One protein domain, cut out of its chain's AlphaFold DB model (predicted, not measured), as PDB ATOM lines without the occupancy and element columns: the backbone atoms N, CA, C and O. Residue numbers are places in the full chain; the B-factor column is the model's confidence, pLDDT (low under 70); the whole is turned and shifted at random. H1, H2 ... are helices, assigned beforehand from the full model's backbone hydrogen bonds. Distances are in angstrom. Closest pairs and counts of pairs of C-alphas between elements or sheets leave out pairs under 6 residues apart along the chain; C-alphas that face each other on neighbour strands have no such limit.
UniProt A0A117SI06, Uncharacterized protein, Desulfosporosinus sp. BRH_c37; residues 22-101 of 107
ATOM      1  N   LEU A  22    -119.341 147.598  96.899       97.06
ATOM      2  CA  LEU A  22    -119.199 148.221  98.219       97.06
ATOM      3  C   LEU A  22    -120.485 148.936  98.644       97.06
ATOM      4  O   LEU A  22    -120.995 148.664  99.725       97.06
ATOM      5  N   VAL A  23    -121.090 149.734  97.760       97.88
ATOM      6  CA  VAL A  23    -122.363 150.422  98.049       97.88
ATOM      7  C   VAL A  23    -123.474 149.437  98.433       97.88
ATOM      8  O   VAL A  23    -124.304 149.726  99.295       97.88
ATOM      9  N   LYS A  24    -123.527 148.265  97.794       97.19
ATOM     10  CA  LYS A  24    -124.504 147.220  98.135       97.19
ATOM     11  C   LYS A  24    -124.204 146.572  99.487       97.19
ATOM     12  O   LYS A  24    -125.130 146.376 100.269       97.19
ATOM     13  N   LEU A  25    -122.934 146.299  99.791       97.44
ATOM     14  CA  LEU A  25    -122.531 145.781 101.102       97.44
ATOM     15  C   LEU A  25    -122.831 146.786 102.223       97.44
ATOM     16  O   LEU A  25    -123.303 146.377 103.281       97.44
ATOM     17  N   ASP A  26    -122.660 148.084 101.978       97.62
ATOM     18  CA  ASP A  26    -123.026 149.134 102.934       97.62
ATOM     19  C   ASP A  26    -124.535 149.155 103.204       97.62
ATOM     20  O   ASP A  26    -124.964 149.245 104.356       97.62
ATOM     21  N   LYS A  27    -125.364 148.996 102.164       96.12
ATOM     22  CA  LYS A  27    -126.825 148.875 102.322       96.12
ATOM     23  C   LYS A  27    -127.212 147.629 103.117       96.12
ATOM     24  O   LYS A  27    -128.045 147.724 104.018       96.12
ATOM     25  N   ALA A  28    -126.598 146.485 102.818       96.69
ATOM     26  CA  ALA A  28    -126.802 145.253 103.576       96.69
ATOM     27  C   ALA A  28    -126.423 145.440 105.055       96.69
ATOM     28  O   ALA A  28    -127.200 145.095 105.944       96.69
ATOM     29  N   SER A  29    -125.264 146.052 105.311       95.00
ATOM     30  CA  SER A  29    -124.768 146.358 106.654       95.00
ATOM     31  C   SER A  29    -125.719 147.278 107.420       95.00
ATOM     32  O   SER A  29    -126.044 147.006 108.574       95.00
ATOM     33  N   LEU A  30    -126.247 148.321 106.772       95.06
ATOM     34  CA  LEU A  30    -127.214 149.238 107.377       95.06
ATOM     35  C   LEU A  30    -128.503 148.520 107.808       95.06
ATOM     36  O   LEU A  30    -128.981 148.732 108.924       95.06
ATOM     37  N   ILE A  31    -129.056 147.661 106.946       92.88
ATOM     38  CA  ILE A  31    -130.284 146.907 107.247       92.88
ATOM     39  C   ILE A  31    -130.037 145.911 108.381       92.88
ATOM     40  O   ILE A  31    -130.820 145.861 109.331       92.88
ATOM     41  N   LEU A  32    -128.931 145.163 108.326       91.00
ATOM     42  CA  LEU A  32    -128.537 144.253 109.401       91.00
ATOM     43  C   LEU A  32    -128.319 145.000 110.718       91.00
ATOM     44  O   LEU A  32    -128.747 144.522 111.764       91.00
ATOM     45  N   GLY A  33    -127.711 146.186 110.678       90.50
ATOM     46  CA  GLY A  33    -127.537 147.050 111.843       90.50
ATOM     47  C   GLY A  33    -128.870 147.457 112.466       90.50
ATOM     48  O   GLY A  33    -129.055 147.310 113.674       90.50
ATOM     49  N   HIS A  34    -129.829 147.909 111.650       88.06
ATOM     50  CA  HIS A  34    -131.181 148.217 112.123       88.06
ATOM     51  C   HIS A  34    -131.845 146.992 112.762       88.06
ATOM     52  O   HIS A  34    -132.378 147.076 113.865       88.06
ATOM     53  N   TRP A  35    -131.755 145.840 112.104       84.75
ATOM     54  CA  TRP A  35    -132.328 144.596 112.595       84.75
ATOM     55  C   TRP A  35    -131.708 144.127 113.922       84.75
ATOM     56  O   TRP A  35    -132.433 143.815 114.866       84.75
ATOM     57  N   MET A  36    -130.379 144.142 114.047       84.00
ATOM     58  CA  MET A  36    -129.691 143.773 115.290       84.00
ATOM     59  C   MET A  36    -130.078 144.687 116.460       84.00
ATOM     60  O   MET A  36    -130.263 144.195 117.575       84.00
ATOM     61  N   ASN A  37    -130.247 145.988 116.201       85.62
ATOM     62  CA  ASN A  37    -130.658 146.963 117.213       85.62
ATOM     63  C   ASN A  37    -132.118 146.770 117.654       85.62
ATOM     64  O   ASN A  37    -132.419 146.864 118.841       85.62
ATOM     65  N   GLU A  38    -133.029 146.497 116.718       82.25
ATOM     66  CA  GLU A  38    -134.470 146.432 116.997       82.25
ATOM     67  C   GLU A  38    -134.934 145.124 117.641       82.25
ATOM     68  O   GLU A  38    -135.953 145.111 118.342       82.25
ATOM     69  N   TYR A  39    -134.232 144.021 117.370       74.88
ATOM     70  CA  TYR A  39    -134.717 142.674 117.680       74.88
ATOM     71  C   TYR A  39    -133.879 141.914 118.711       74.88
ATOM     72  O   TYR A  39    -134.206 140.761 118.983       74.88
ATOM     73  N   VAL A  40    -132.861 142.554 119.306       70.44
ATOM     74  CA  VAL A  40    -132.007 142.017 120.389       70.44
ATOM     75  C   VAL A  40    -131.615 140.562 120.103       70.44
ATOM     76  O   VAL A  40    -131.998 139.620 120.792       70.44
ATOM     77  N   PHE A  41    -130.853 140.389 119.020       67.12
ATOM     78  CA  PHE A  41    -130.487 139.088 118.442       67.12
ATOM     79  C   PHE A  41    -129.774 138.120 119.393       67.12
ATOM     80  O   PHE A  41    -129.686 136.924 119.126       67.12
ATOM     81  N   THR A  42    -129.241 138.644 120.495       68.56
ATOM     82  CA  THR A  42    -128.588 137.875 121.554       68.56
ATOM     83  C   THR A  42    -129.554 136.974 122.317       68.56
ATOM     84  O   THR A  42    -129.112 136.014 122.943       68.56
ATOM     85  N   GLU A  43    -130.857 137.258 122.269       70.56
ATOM     86  CA  GLU A  43    -131.884 136.488 122.962       70.56
ATOM     87  C   GLU A  43    -132.840 135.856 121.947       70.56
ATOM     88  O   GLU A  43    -133.512 136.537 121.173       70.56
ATOM     89  N   ARG A  44    -132.877 134.519 121.922       71.06
ATOM     90  CA  ARG A  44    -133.745 133.773 121.008       71.06
ATOM     91  C   ARG A  44    -135.209 133.998 121.410       71.06
ATOM     92  O   ARG A  44    -135.534 133.731 122.566       71.06
ATOM     93  N   PRO A  45    -136.102 134.402 120.487       74.75
ATOM     94  CA  PRO A  45    -137.523 134.500 120.797       74.75
ATOM     95  C   PRO A  45    -138.084 133.114 121.129       74.75
ATOM     96  O   PRO A  45    -137.825 132.142 120.409       74.75
ATOM     97  N   ASP A  46    -138.871 133.029 122.200       81.75
ATOM     98  CA  ASP A  46    -139.594 131.817 122.580       81.75
ATOM     99  C   ASP A  46    -141.098 132.024 122.324       81.75
ATOM    100  O   ASP A  46    -141.749 132.812 123.020       81.75
ATOM    101  N   PRO A  47    -141.696 131.308 121.351       79.94
ATOM    102  CA  PRO A  47    -143.139 131.343 121.124       79.94
ATOM    103  C   PRO A  47    -143.959 131.026 122.384       79.94
ATOM    104  O   PRO A  47    -145.037 131.587 122.578       79.94
ATOM    105  N   GLY A  48    -143.448 130.164 123.268       83.19
ATOM    106  CA  GLY A  48    -144.074 129.849 124.549       83.19
ATOM    107  C   GLY A  48    -144.109 131.046 125.499       83.19
ATOM    108  O   GLY A  48    -145.098 131.234 126.210       83.19
ATOM    109  N   GLU A  49    -143.082 131.897 125.483       85.12
ATOM    110  CA  GLU A  49    -143.085 133.153 126.235       85.12
ATOM    111  C   GLU A  49    -144.034 134.188 125.634       85.12
ATOM    112  O   GLU A  49    -144.700 134.895 126.390       85.12
ATOM    113  N   ALA A  50    -144.177 134.237 124.305       84.88
ATOM    114  CA  ALA A  50    -145.170 135.100 123.664       84.88
ATOM    115  C   ALA A  50    -146.603 134.722 124.080       84.88
ATOM    116  O   ALA A  50    -147.390 135.581 124.482       84.88
ATOM    117  N   VAL A  51    -146.921 133.422 124.081       84.88
ATOM    118  CA  VAL A  51    -148.227 132.915 124.531       84.88
ATOM    119  C   VAL A  51    -148.457 133.228 126.010       84.88
ATOM    120  O   VAL A  51    -149.487 133.803 126.354       84.88
ATOM    121  N   LYS A  52    -147.481 132.930 126.881       86.56
ATOM    122  CA  LYS A  52    -147.563 133.259 128.315       86.56
ATOM    123  C   LYS A  52    -147.759 134.757 128.542       86.56
ATOM    124  O   LYS A  52    -148.549 135.145 129.398       86.56
ATOM    125  N   ARG A  53    -147.090 135.603 127.754       85.12
ATOM    126  CA  ARG A  53    -147.213 137.062 127.830       85.12
ATOM    127  C   ARG A  53    -148.612 137.567 127.475       85.12
ATOM    128  O   ARG A  53    -149.033 138.570 128.059       85.12
ATOM    129  N   TRP A  54    -149.310 136.904 126.553       81.00
ATOM    130  CA  TRP A  54    -150.703 137.208 126.208       81.00
ATOM    131  C   TRP A  54    -151.707 136.684 127.235       81.00
ATOM    132  O   TRP A  54    -152.743 137.310 127.435       81.00
ATOM    133  N   THR A  55    -151.415 135.557 127.887       86.69
ATOM    134  CA  THR A  55    -152.326 134.938 128.864       86.69
ATOM    135  C   THR A  55    -152.101 135.390 130.306       86.69
ATOM    136  O   THR A  55    -152.945 135.101 131.154       86.69
ATOM    137  N   ALA A  56    -150.984 136.064 130.597       87.00
ATOM    138  CA  ALA A  56    -150.652 136.578 131.923       87.00
ATOM    139  C   ALA A  56    -151.728 137.550 132.425       87.00
ATOM    140  O   ALA A  56    -152.082 138.519 131.748       87.00
ATOM    141  N   ARG A  57    -152.237 137.294 133.629       85.88
ATOM    142  CA  ARG A  57    -153.274 138.091 134.295       85.88
ATOM    143  C   ARG A  57    -152.680 139.068 135.296       85.88
ATOM    144  O   ARG A  57    -153.298 140.095 135.567       85.88
ATOM    145  N   THR A  58    -151.484 138.779 135.805       86.50
ATOM    146  CA  THR A  58    -150.750 139.672 136.709       86.50
ATOM    147  C   THR A  58    -149.354 140.009 136.169       86.50
ATOM    148  O   THR A  58    -148.845 139.325 135.275       86.50
ATOM    149  N   PRO A  59    -148.715 141.094 136.649       81.19
ATOM    150  CA  PRO A  59    -147.353 141.451 136.249       81.19
ATOM    151  C   PRO A  59    -146.304 140.378 136.566       81.19
ATOM    152  O   PRO A  59    -145.351 140.237 135.807       81.19
ATOM    153  N   GLU A  60    -146.485 139.608 137.640       84.56
ATOM    154  CA  GLU A  60    -145.543 138.582 138.116       84.56
ATOM    155  C   GLU A  60    -145.537 137.327 137.229       84.56
ATOM    156  O   GLU A  60    -144.556 136.589 137.197       84.56
ATOM    157  N   GLU A  61    -146.618 137.091 136.482       83.19
ATOM    158  CA  GLU A  61    -146.746 135.987 135.524       83.19
ATOM    159  C   GLU A  61    -146.097 136.300 134.166       83.19
ATOM    160  O   GLU A  61    -145.970 135.413 133.315       83.19
ATOM    161  N   LYS A  62    -145.712 137.562 133.925       81.56
ATOM    162  CA  LYS A  62    -145.148 137.971 132.637       81.56
ATOM    163  C   LYS A  62    -143.721 137.434 132.498       81.56
ATOM    164  O   LYS A  62    -142.867 137.756 133.325       81.56
ATOM    165  N   PRO A  63    -143.427 136.663 131.439       84.25
ATOM    166  CA  PRO A  63    -142.065 136.225 131.185       84.25
ATOM    167  C   PRO A  63    -141.177 137.429 130.873       84.25
ATOM    168  O   PRO A  63    -141.614 138.382 130.218       84.25
ATOM    169  N   LYS A  64    -139.922 137.358 131.323       81.12
ATOM    170  CA  LYS A  64    -138.932 138.433 131.189       81.12
ATOM    171  C   LYS A  64    -138.767 138.888 129.733       81.12
ATOM    172  O   LYS A  64    -138.687 140.089 129.496       81.12
ATOM    173  N   ASN A  65    -138.816 137.955 128.778       80.25
ATOM    174  CA  ASN A  65    -138.626 138.238 127.353       80.25
ATOM    175  C   ASN A  65    -139.934 138.102 126.554       80.25
ATOM    176  O   ASN A  65    -139.933 137.996 125.321       80.25
ATOM    177  N   GLY A  66    -141.077 138.155 127.247       83.06
ATOM    178  CA  GLY A  66    -142.397 138.045 126.638       83.06
ATOM    179  C   GLY A  66    -142.672 139.127 125.601       83.06
ATOM    180  O   GLY A  66    -143.164 138.822 124.520       83.06
ATOM    181  N   ASP A  67    -142.330 140.381 125.902       83.75
ATOM    182  CA  ASP A  67    -142.573 141.507 124.988       83.75
ATOM    183  C   ASP A  67    -141.739 141.394 123.701       83.75
ATOM    184  O   ASP A  67    -142.254 141.625 122.606       83.75
ATOM    185  N   GLN A  68    -140.481 140.958 123.809       83.69
ATOM    186  CA  GLN A  68    -139.626 140.705 122.649       83.69
ATOM    187  C   GLN A  68    -140.157 139.535 121.816       83.69
ATOM    188  O   GLN A  68    -140.268 139.652 120.596       83.69
ATOM    189  N   SER A  69    -140.543 138.432 122.459       84.62
ATOM    190  CA  SER A  69    -141.095 137.262 121.768       84.62
ATOM    191  C   SER A  69    -142.403 137.595 121.032       84.62
ATOM    192  O   SER A  69    -142.620 137.131 119.912       84.62
ATOM    193  N   VAL A  70    -143.240 138.467 121.606       85.75
ATOM    194  CA  VAL A  70    -144.445 139.001 120.950       85.75
ATOM    195  C   VAL A  70    -144.092 139.894 119.755       85.75
ATOM    196  O   VAL A  70    -144.683 139.729 118.686       85.75
ATOM    197  N   LYS A  71    -143.121 140.810 119.894       85.88
ATOM    198  CA  LYS A  71    -142.662 141.679 118.791       85.88
ATOM    199  C   LYS A  71    -142.174 140.848 117.602       85.88
ATOM    200  O   LYS A  71    -142.618 141.066 116.479       85.88
ATOM    201  N   TRP A  72    -141.331 139.848 117.856       85.38
ATOM    202  CA  TRP A  72    -140.843 138.921 116.832       85.38
ATOM    203  C   TRP A  72    -141.967 138.167 116.124       85.38
ATOM    204  O   TRP A  72    -141.923 138.020 114.905       85.38
ATOM    205  N   PHE A  73    -142.977 137.705 116.866       84.75
ATOM    206  CA  PHE A  73    -144.118 137.007 116.279       84.75
ATOM    207  C   PHE A  73    -144.914 137.911 115.330       84.75
ATOM    208  O   PHE A  73    -145.199 137.521 114.200       84.75
ATOM    209  N   TYR A  74    -145.246 139.132 115.761       86.00
ATOM    210  CA  TYR A  74    -146.014 140.067 114.933       86.00
ATOM    211  C   TYR A  74    -145.231 140.592 113.732       86.00
ATOM    212  O   TYR A  74    -145.812 140.848 112.678       86.00
ATOM    213  N   GLU A  75    -143.919 140.751 113.875       88.75
ATOM    214  CA  GLU A  75    -143.065 141.336 112.845       88.75
ATOM    215  C   GLU A  75    -142.301 140.281 112.036       88.75
ATOM    216  O   GLU A  75    -141.442 140.635 111.232       88.75
ATOM    217  N   TYR A  76    -142.636 138.994 112.179       84.62
ATOM    218  CA  TYR A  76    -141.945 137.890 111.509       84.62
ATOM    219  C   TYR A  76    -141.805 138.112 109.997       84.62
ATOM    220  O   TYR A  76    -140.703 138.040 109.457       84.62
ATOM    221  N   SER A  77    -142.894 138.470 109.311       86.06
ATOM    222  CA  SER A  77    -142.865 138.734 107.865       86.06
ATOM    223  C   SER A  77    -141.946 139.900 107.494       86.06
ATOM    224  O   SER A  77    -141.298 139.871 106.452       86.06
ATOM    225  N   ARG A  78    -141.860 140.922 108.354       87.44
ATOM    226  CA  ARG A  78    -140.966 142.069 108.159       87.44
ATOM    227  C   ARG A  78    -139.506 141.662 108.351       87.44
ATOM    228  O   ARG A  78    -138.662 142.069 107.561       87.44
ATOM    229  N   ILE A  79    -139.224 140.841 109.365       86.81
ATOM    230  CA  ILE A  79    -137.891 140.288 109.629       86.81
ATOM    231  C   ILE A  79    -137.411 139.459 108.436       86.81
ATOM    232  O   ILE A  79    -136.305 139.686 107.954       86.81
ATOM    233  N   ILE A  80    -138.244 138.546 107.928       88.19
ATOM    234  CA  ILE A  80    -137.912 137.753 106.736       88.19
ATOM    235  C   ILE A  80    -137.668 138.665 105.530       88.19
ATOM    236  O   ILE A  80    -136.644 138.525 104.873       88.19
ATOM    237  N   GLY A  81    -138.512 139.678 105.311       90.56
ATOM    238  CA  GLY A  81    -138.298 140.646 104.234       90.56
ATOM    239  C   GLY A  81    -136.966 141.404 104.336       90.56
ATOM    240  O   GLY A  81    -136.323 141.647 103.319       90.56
ATOM    241  N   PHE A  82    -136.505 141.749 105.545       91.06
ATOM    242  CA  PHE A  82    -135.170 142.333 105.721       91.06
ATOM    243  C   PHE A  82    -134.054 141.358 105.348       91.06
ATOM    244  O   PHE A  82    -133.088 141.772 104.708       91.06
ATOM    245  N   ILE A  83    -134.185 140.084 105.727       90.38
ATOM    246  CA  ILE A  83    -133.210 139.041 105.387       90.38
ATOM    247  C   ILE A  83    -133.144 138.853 103.871       90.38
ATOM    248  O   ILE A  83    -132.041 138.832 103.329       90.38
ATOM    249  N   ASP A  84    -134.291 138.793 103.194       94.81
ATOM    250  CA  ASP A  84    -134.357 138.632 101.738       94.81
ATOM    251  C   ASP A  84    -133.637 139.790 101.023       94.81
ATOM    252  O   ASP A  84    -132.758 139.563 100.193       94.81
ATOM    253  N   ILE A  85    -133.907 141.039 101.424       94.69
ATOM    254  CA  ILE A  85    -133.248 142.226 100.849       94.69
ATOM    255  C   ILE A  85    -131.731 142.204 101.096       94.69
ATOM    256  O   ILE A  85    -130.938 142.536 100.211       94.69
ATOM    257  N   VAL A  86    -131.301 141.835 102.305       96.06
ATOM    258  CA  VAL A  86    -129.874 141.717 102.639       96.06
ATOM    259  C   VAL A  86    -129.212 140.636 101.791       96.06
ATOM    260  O   VAL A  86    -128.114 140.849 101.273       96.06
ATOM    261  N   GLN A  87    -129.871 139.489 101.637       95.75
ATOM    262  CA  GLN A  87    -129.381 138.380 100.834       95.75
ATOM    263  C   GLN A  87    -129.212 138.793  99.370       95.75
ATOM    264  O   GLN A  87    -128.174 138.481  98.783       95.75
ATOM    265  N   ASP A  88    -130.162 139.547  98.815       97.31
ATOM    266  CA  ASP A  88    -130.069 140.089  97.459       97.31
ATOM    267  C   ASP A  88    -128.851 141.005  97.305       97.31
ATOM    268  O   ASP A  88    -128.037 140.800  96.401       97.31
ATOM    269  N   TYR A  89    -128.646 141.957  98.224       97.25
ATOM    270  CA  TYR A  89    -127.472 142.834  98.174       97.25
ATOM    271  C   TYR A  89    -126.155 142.063  98.258       97.25
ATOM    272  O   TYR A  89    -125.243 142.327  97.476       97.25
ATOM    273  N   VAL A  90    -126.050 141.093  99.169       96.75
ATOM    274  CA  VAL A  90    -124.840 140.270  99.321       96.75
ATOM    275  C   VAL A  90    -124.590 139.430  98.068       96.75
ATOM    276  O   VAL A  90    -123.453 139.331  97.600       96.75
ATOM    277  N   PHE A  91    -125.640 138.837  97.502       97.25
ATOM    278  CA  PHE A  91    -125.542 138.019  96.301       97.25
ATOM    279  C   PHE A  91    -125.139 138.843  95.076       97.25
ATOM    280  O   PHE A  91    -124.256 138.436  94.318       97.25
ATOM    281  N   GLU A  92    -125.729 140.022  94.896       96.06
ATOM    282  CA  GLU A  92    -125.345 140.948  93.836       96.06
ATOM    283  C   GLU A  92    -123.903 141.435  94.002       96.06
ATOM    284  O   GLU A  92    -123.141 141.388  93.038       96.06
ATOM    285  N   SER A  93    -123.483 141.832  95.209       96.19
ATOM    286  CA  SER A  93    -122.089 142.208  95.479       96.19
ATOM    287  C   SER A  93    -121.121 141.085  95.132       96.19
ATOM    288  O   SER A  93    -120.111 141.329  94.474       96.19
ATOM    289  N   LYS A  94    -121.445 139.843  95.512       95.44
ATOM    290  CA  LYS A  94    -120.640 138.672  95.157       95.44
ATOM    291  C   LYS A  94    -120.497 138.532  93.639       95.44
ATOM    292  O   LYS A  94    -119.377 138.363  93.169       95.44
ATOM    293  N   LYS A  95    -121.583 138.668  92.870       95.00
ATOM    294  CA  LYS A  95    -121.533 138.602  91.397       95.00
ATOM    295  C   LYS A  95    -120.639 139.681  90.784       95.00
ATOM    296  O   LYS A  95    -119.863 139.379  89.879       95.00
ATOM    297  N   LEU A  96    -120.743 140.923  91.261       93.12
ATOM    298  CA  LEU A  96    -119.928 142.042  90.768       93.12
ATOM    299  C   LEU A  96    -118.438 141.782  91.038       93.12
ATOM    300  O   LEU A  96    -117.605 141.920  90.144       93.12
ATOM    301  N   LEU A  97    -118.108 141.316  92.243       93.19
ATOM    302  CA  LEU A  97    -116.732 140.992  92.618       93.19
ATOM    303  C   LEU A  97    -116.193 139.769  91.871       93.19
ATOM    304  O   LEU A  97    -115.040 139.778  91.454       93.19
ATOM    305  N   GLU A  98    -117.009 138.739  91.638       92.81
ATOM    306  CA  GLU A  98    -116.627 137.576  90.828       92.81
ATOM    307  C   GLU A  98    -116.370 137.953  89.366       92.81
ATOM    308  O   GLU A  98    -115.448 137.410  88.758       92.81
ATOM    309  N   LYS A  99    -117.133 138.899  88.802       88.88
ATOM    310  CA  LYS A  99    -116.895 139.436  87.452       88.88
ATOM    311  C   LYS A  99    -115.527 140.118  87.354       88.88
ATOM    312  O   LYS A  99    -114.822 139.927  86.365       88.88
ATOM    313  N   VAL A 100    -115.143 140.873  88.385       90.38
ATOM    314  CA  VAL A 100    -113.829 141.530  88.464       90.38
ATOM    315  C   VAL A 100    -112.713 140.510  88.712       90.38
ATOM    316  O   VAL A 100    -111.713 140.518  88.002       90.38
ATOM    317  N   ALA A 101    -112.892 139.595  89.669       85.81
ATOM    318  CA  ALA A 101    -111.875 138.630  90.088       85.81
ATOM    319  C   ALA A 101    -111.578 137.563  89.028       85.81
ATOM    320  O   ALA A 101    -110.427 137.172  88.847       85.81
TER     321      ALA A 101
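What this domain is: This is residues 22 to 101 of the 107 residues of an uncharacterized protein of Desulfosporosinus sp. BRH_c37 (UniProt A0A117SI06). Two long helices, H1 and H4, lie side by side and run opposite ways as the shaft of a rod, and at one end of this shaft the two short helices H2 and H3 cross to make a small head. The link between H2 and H3 forms the tip of the head, and the last residues of H4 lie at the opposite end of the rod. The printed part has 80 residues with four named helices, H1, H2, H3 and H4 along the chain, and no named strand; the class is all helix. The whole is only just loose, close to extended, with a radius of gyration of the C-alphas of 17.4 A, and it spans 60 by 17 by 14 A.

Where its parts are: Find C-alpha 22 at (-119.199, 148.221, 98.219); from there H1 runs through residues 22 to 39, 25.5 A from first to last C-alpha. Go on past residues 40 to 46 to C-alpha 47 at (-143.139, 131.343, 121.124), where H2 begins; it holds residues 47 to 55 and is 12.5 A long. After residues 56 to 65 you reach H3, residues 66 to 74, 12.4 A long. Past Glu 75 comes H4, the longest helix, residues 76 to 101, which covers 36.9 A and ends at C-alpha 101 at (-111.875, 138.630, 90.088).

How they stand to each other: Look first at H1 and H4, which touch at a shallow tilt of 23 degrees and run opposite ways; their closest C-alphas, those of Ala 28 and Val 86, are 4.8 A apart. At the last residue of H1, the C-alphas of Tyr 39 and Trp 72 are the closest of H1 and H3, 7.2 A apart; these two helices are close but not clearly touching, at a steep tilt of 47 degrees. H3 and H4 are also close but not clearly touching, with the C-alphas of Trp 72 and Ile 79 the closest at 7.9 A; their tilt of 68 degrees is steep, only just short of about perpendicular. In the head, H2 and H3 touch, the C-alphas of Ala 50 and Val 70 being closest at 4.8 A, and at 73 degrees they are only just about perpendicular. H2 is apart from both H1 and H4. In H1, H2, H3 and H4 every O i to N i+4 pair is within hydrogen-bond range.

The domain as a whole: The two C-alphas farthest apart are those of Thr 58 and Val 100, at 60.8 A, while those of Leu 22 and Ala 101 are 14.6 A apart. The printed part has no cut. The link from H3 to H4 is tight, those from H1 to H2 and from H2 to H3 are short, and no link is long. In the B-factor column the mean pLDDT of the printed part is 87.4, and residues 41 to 42 are under 70.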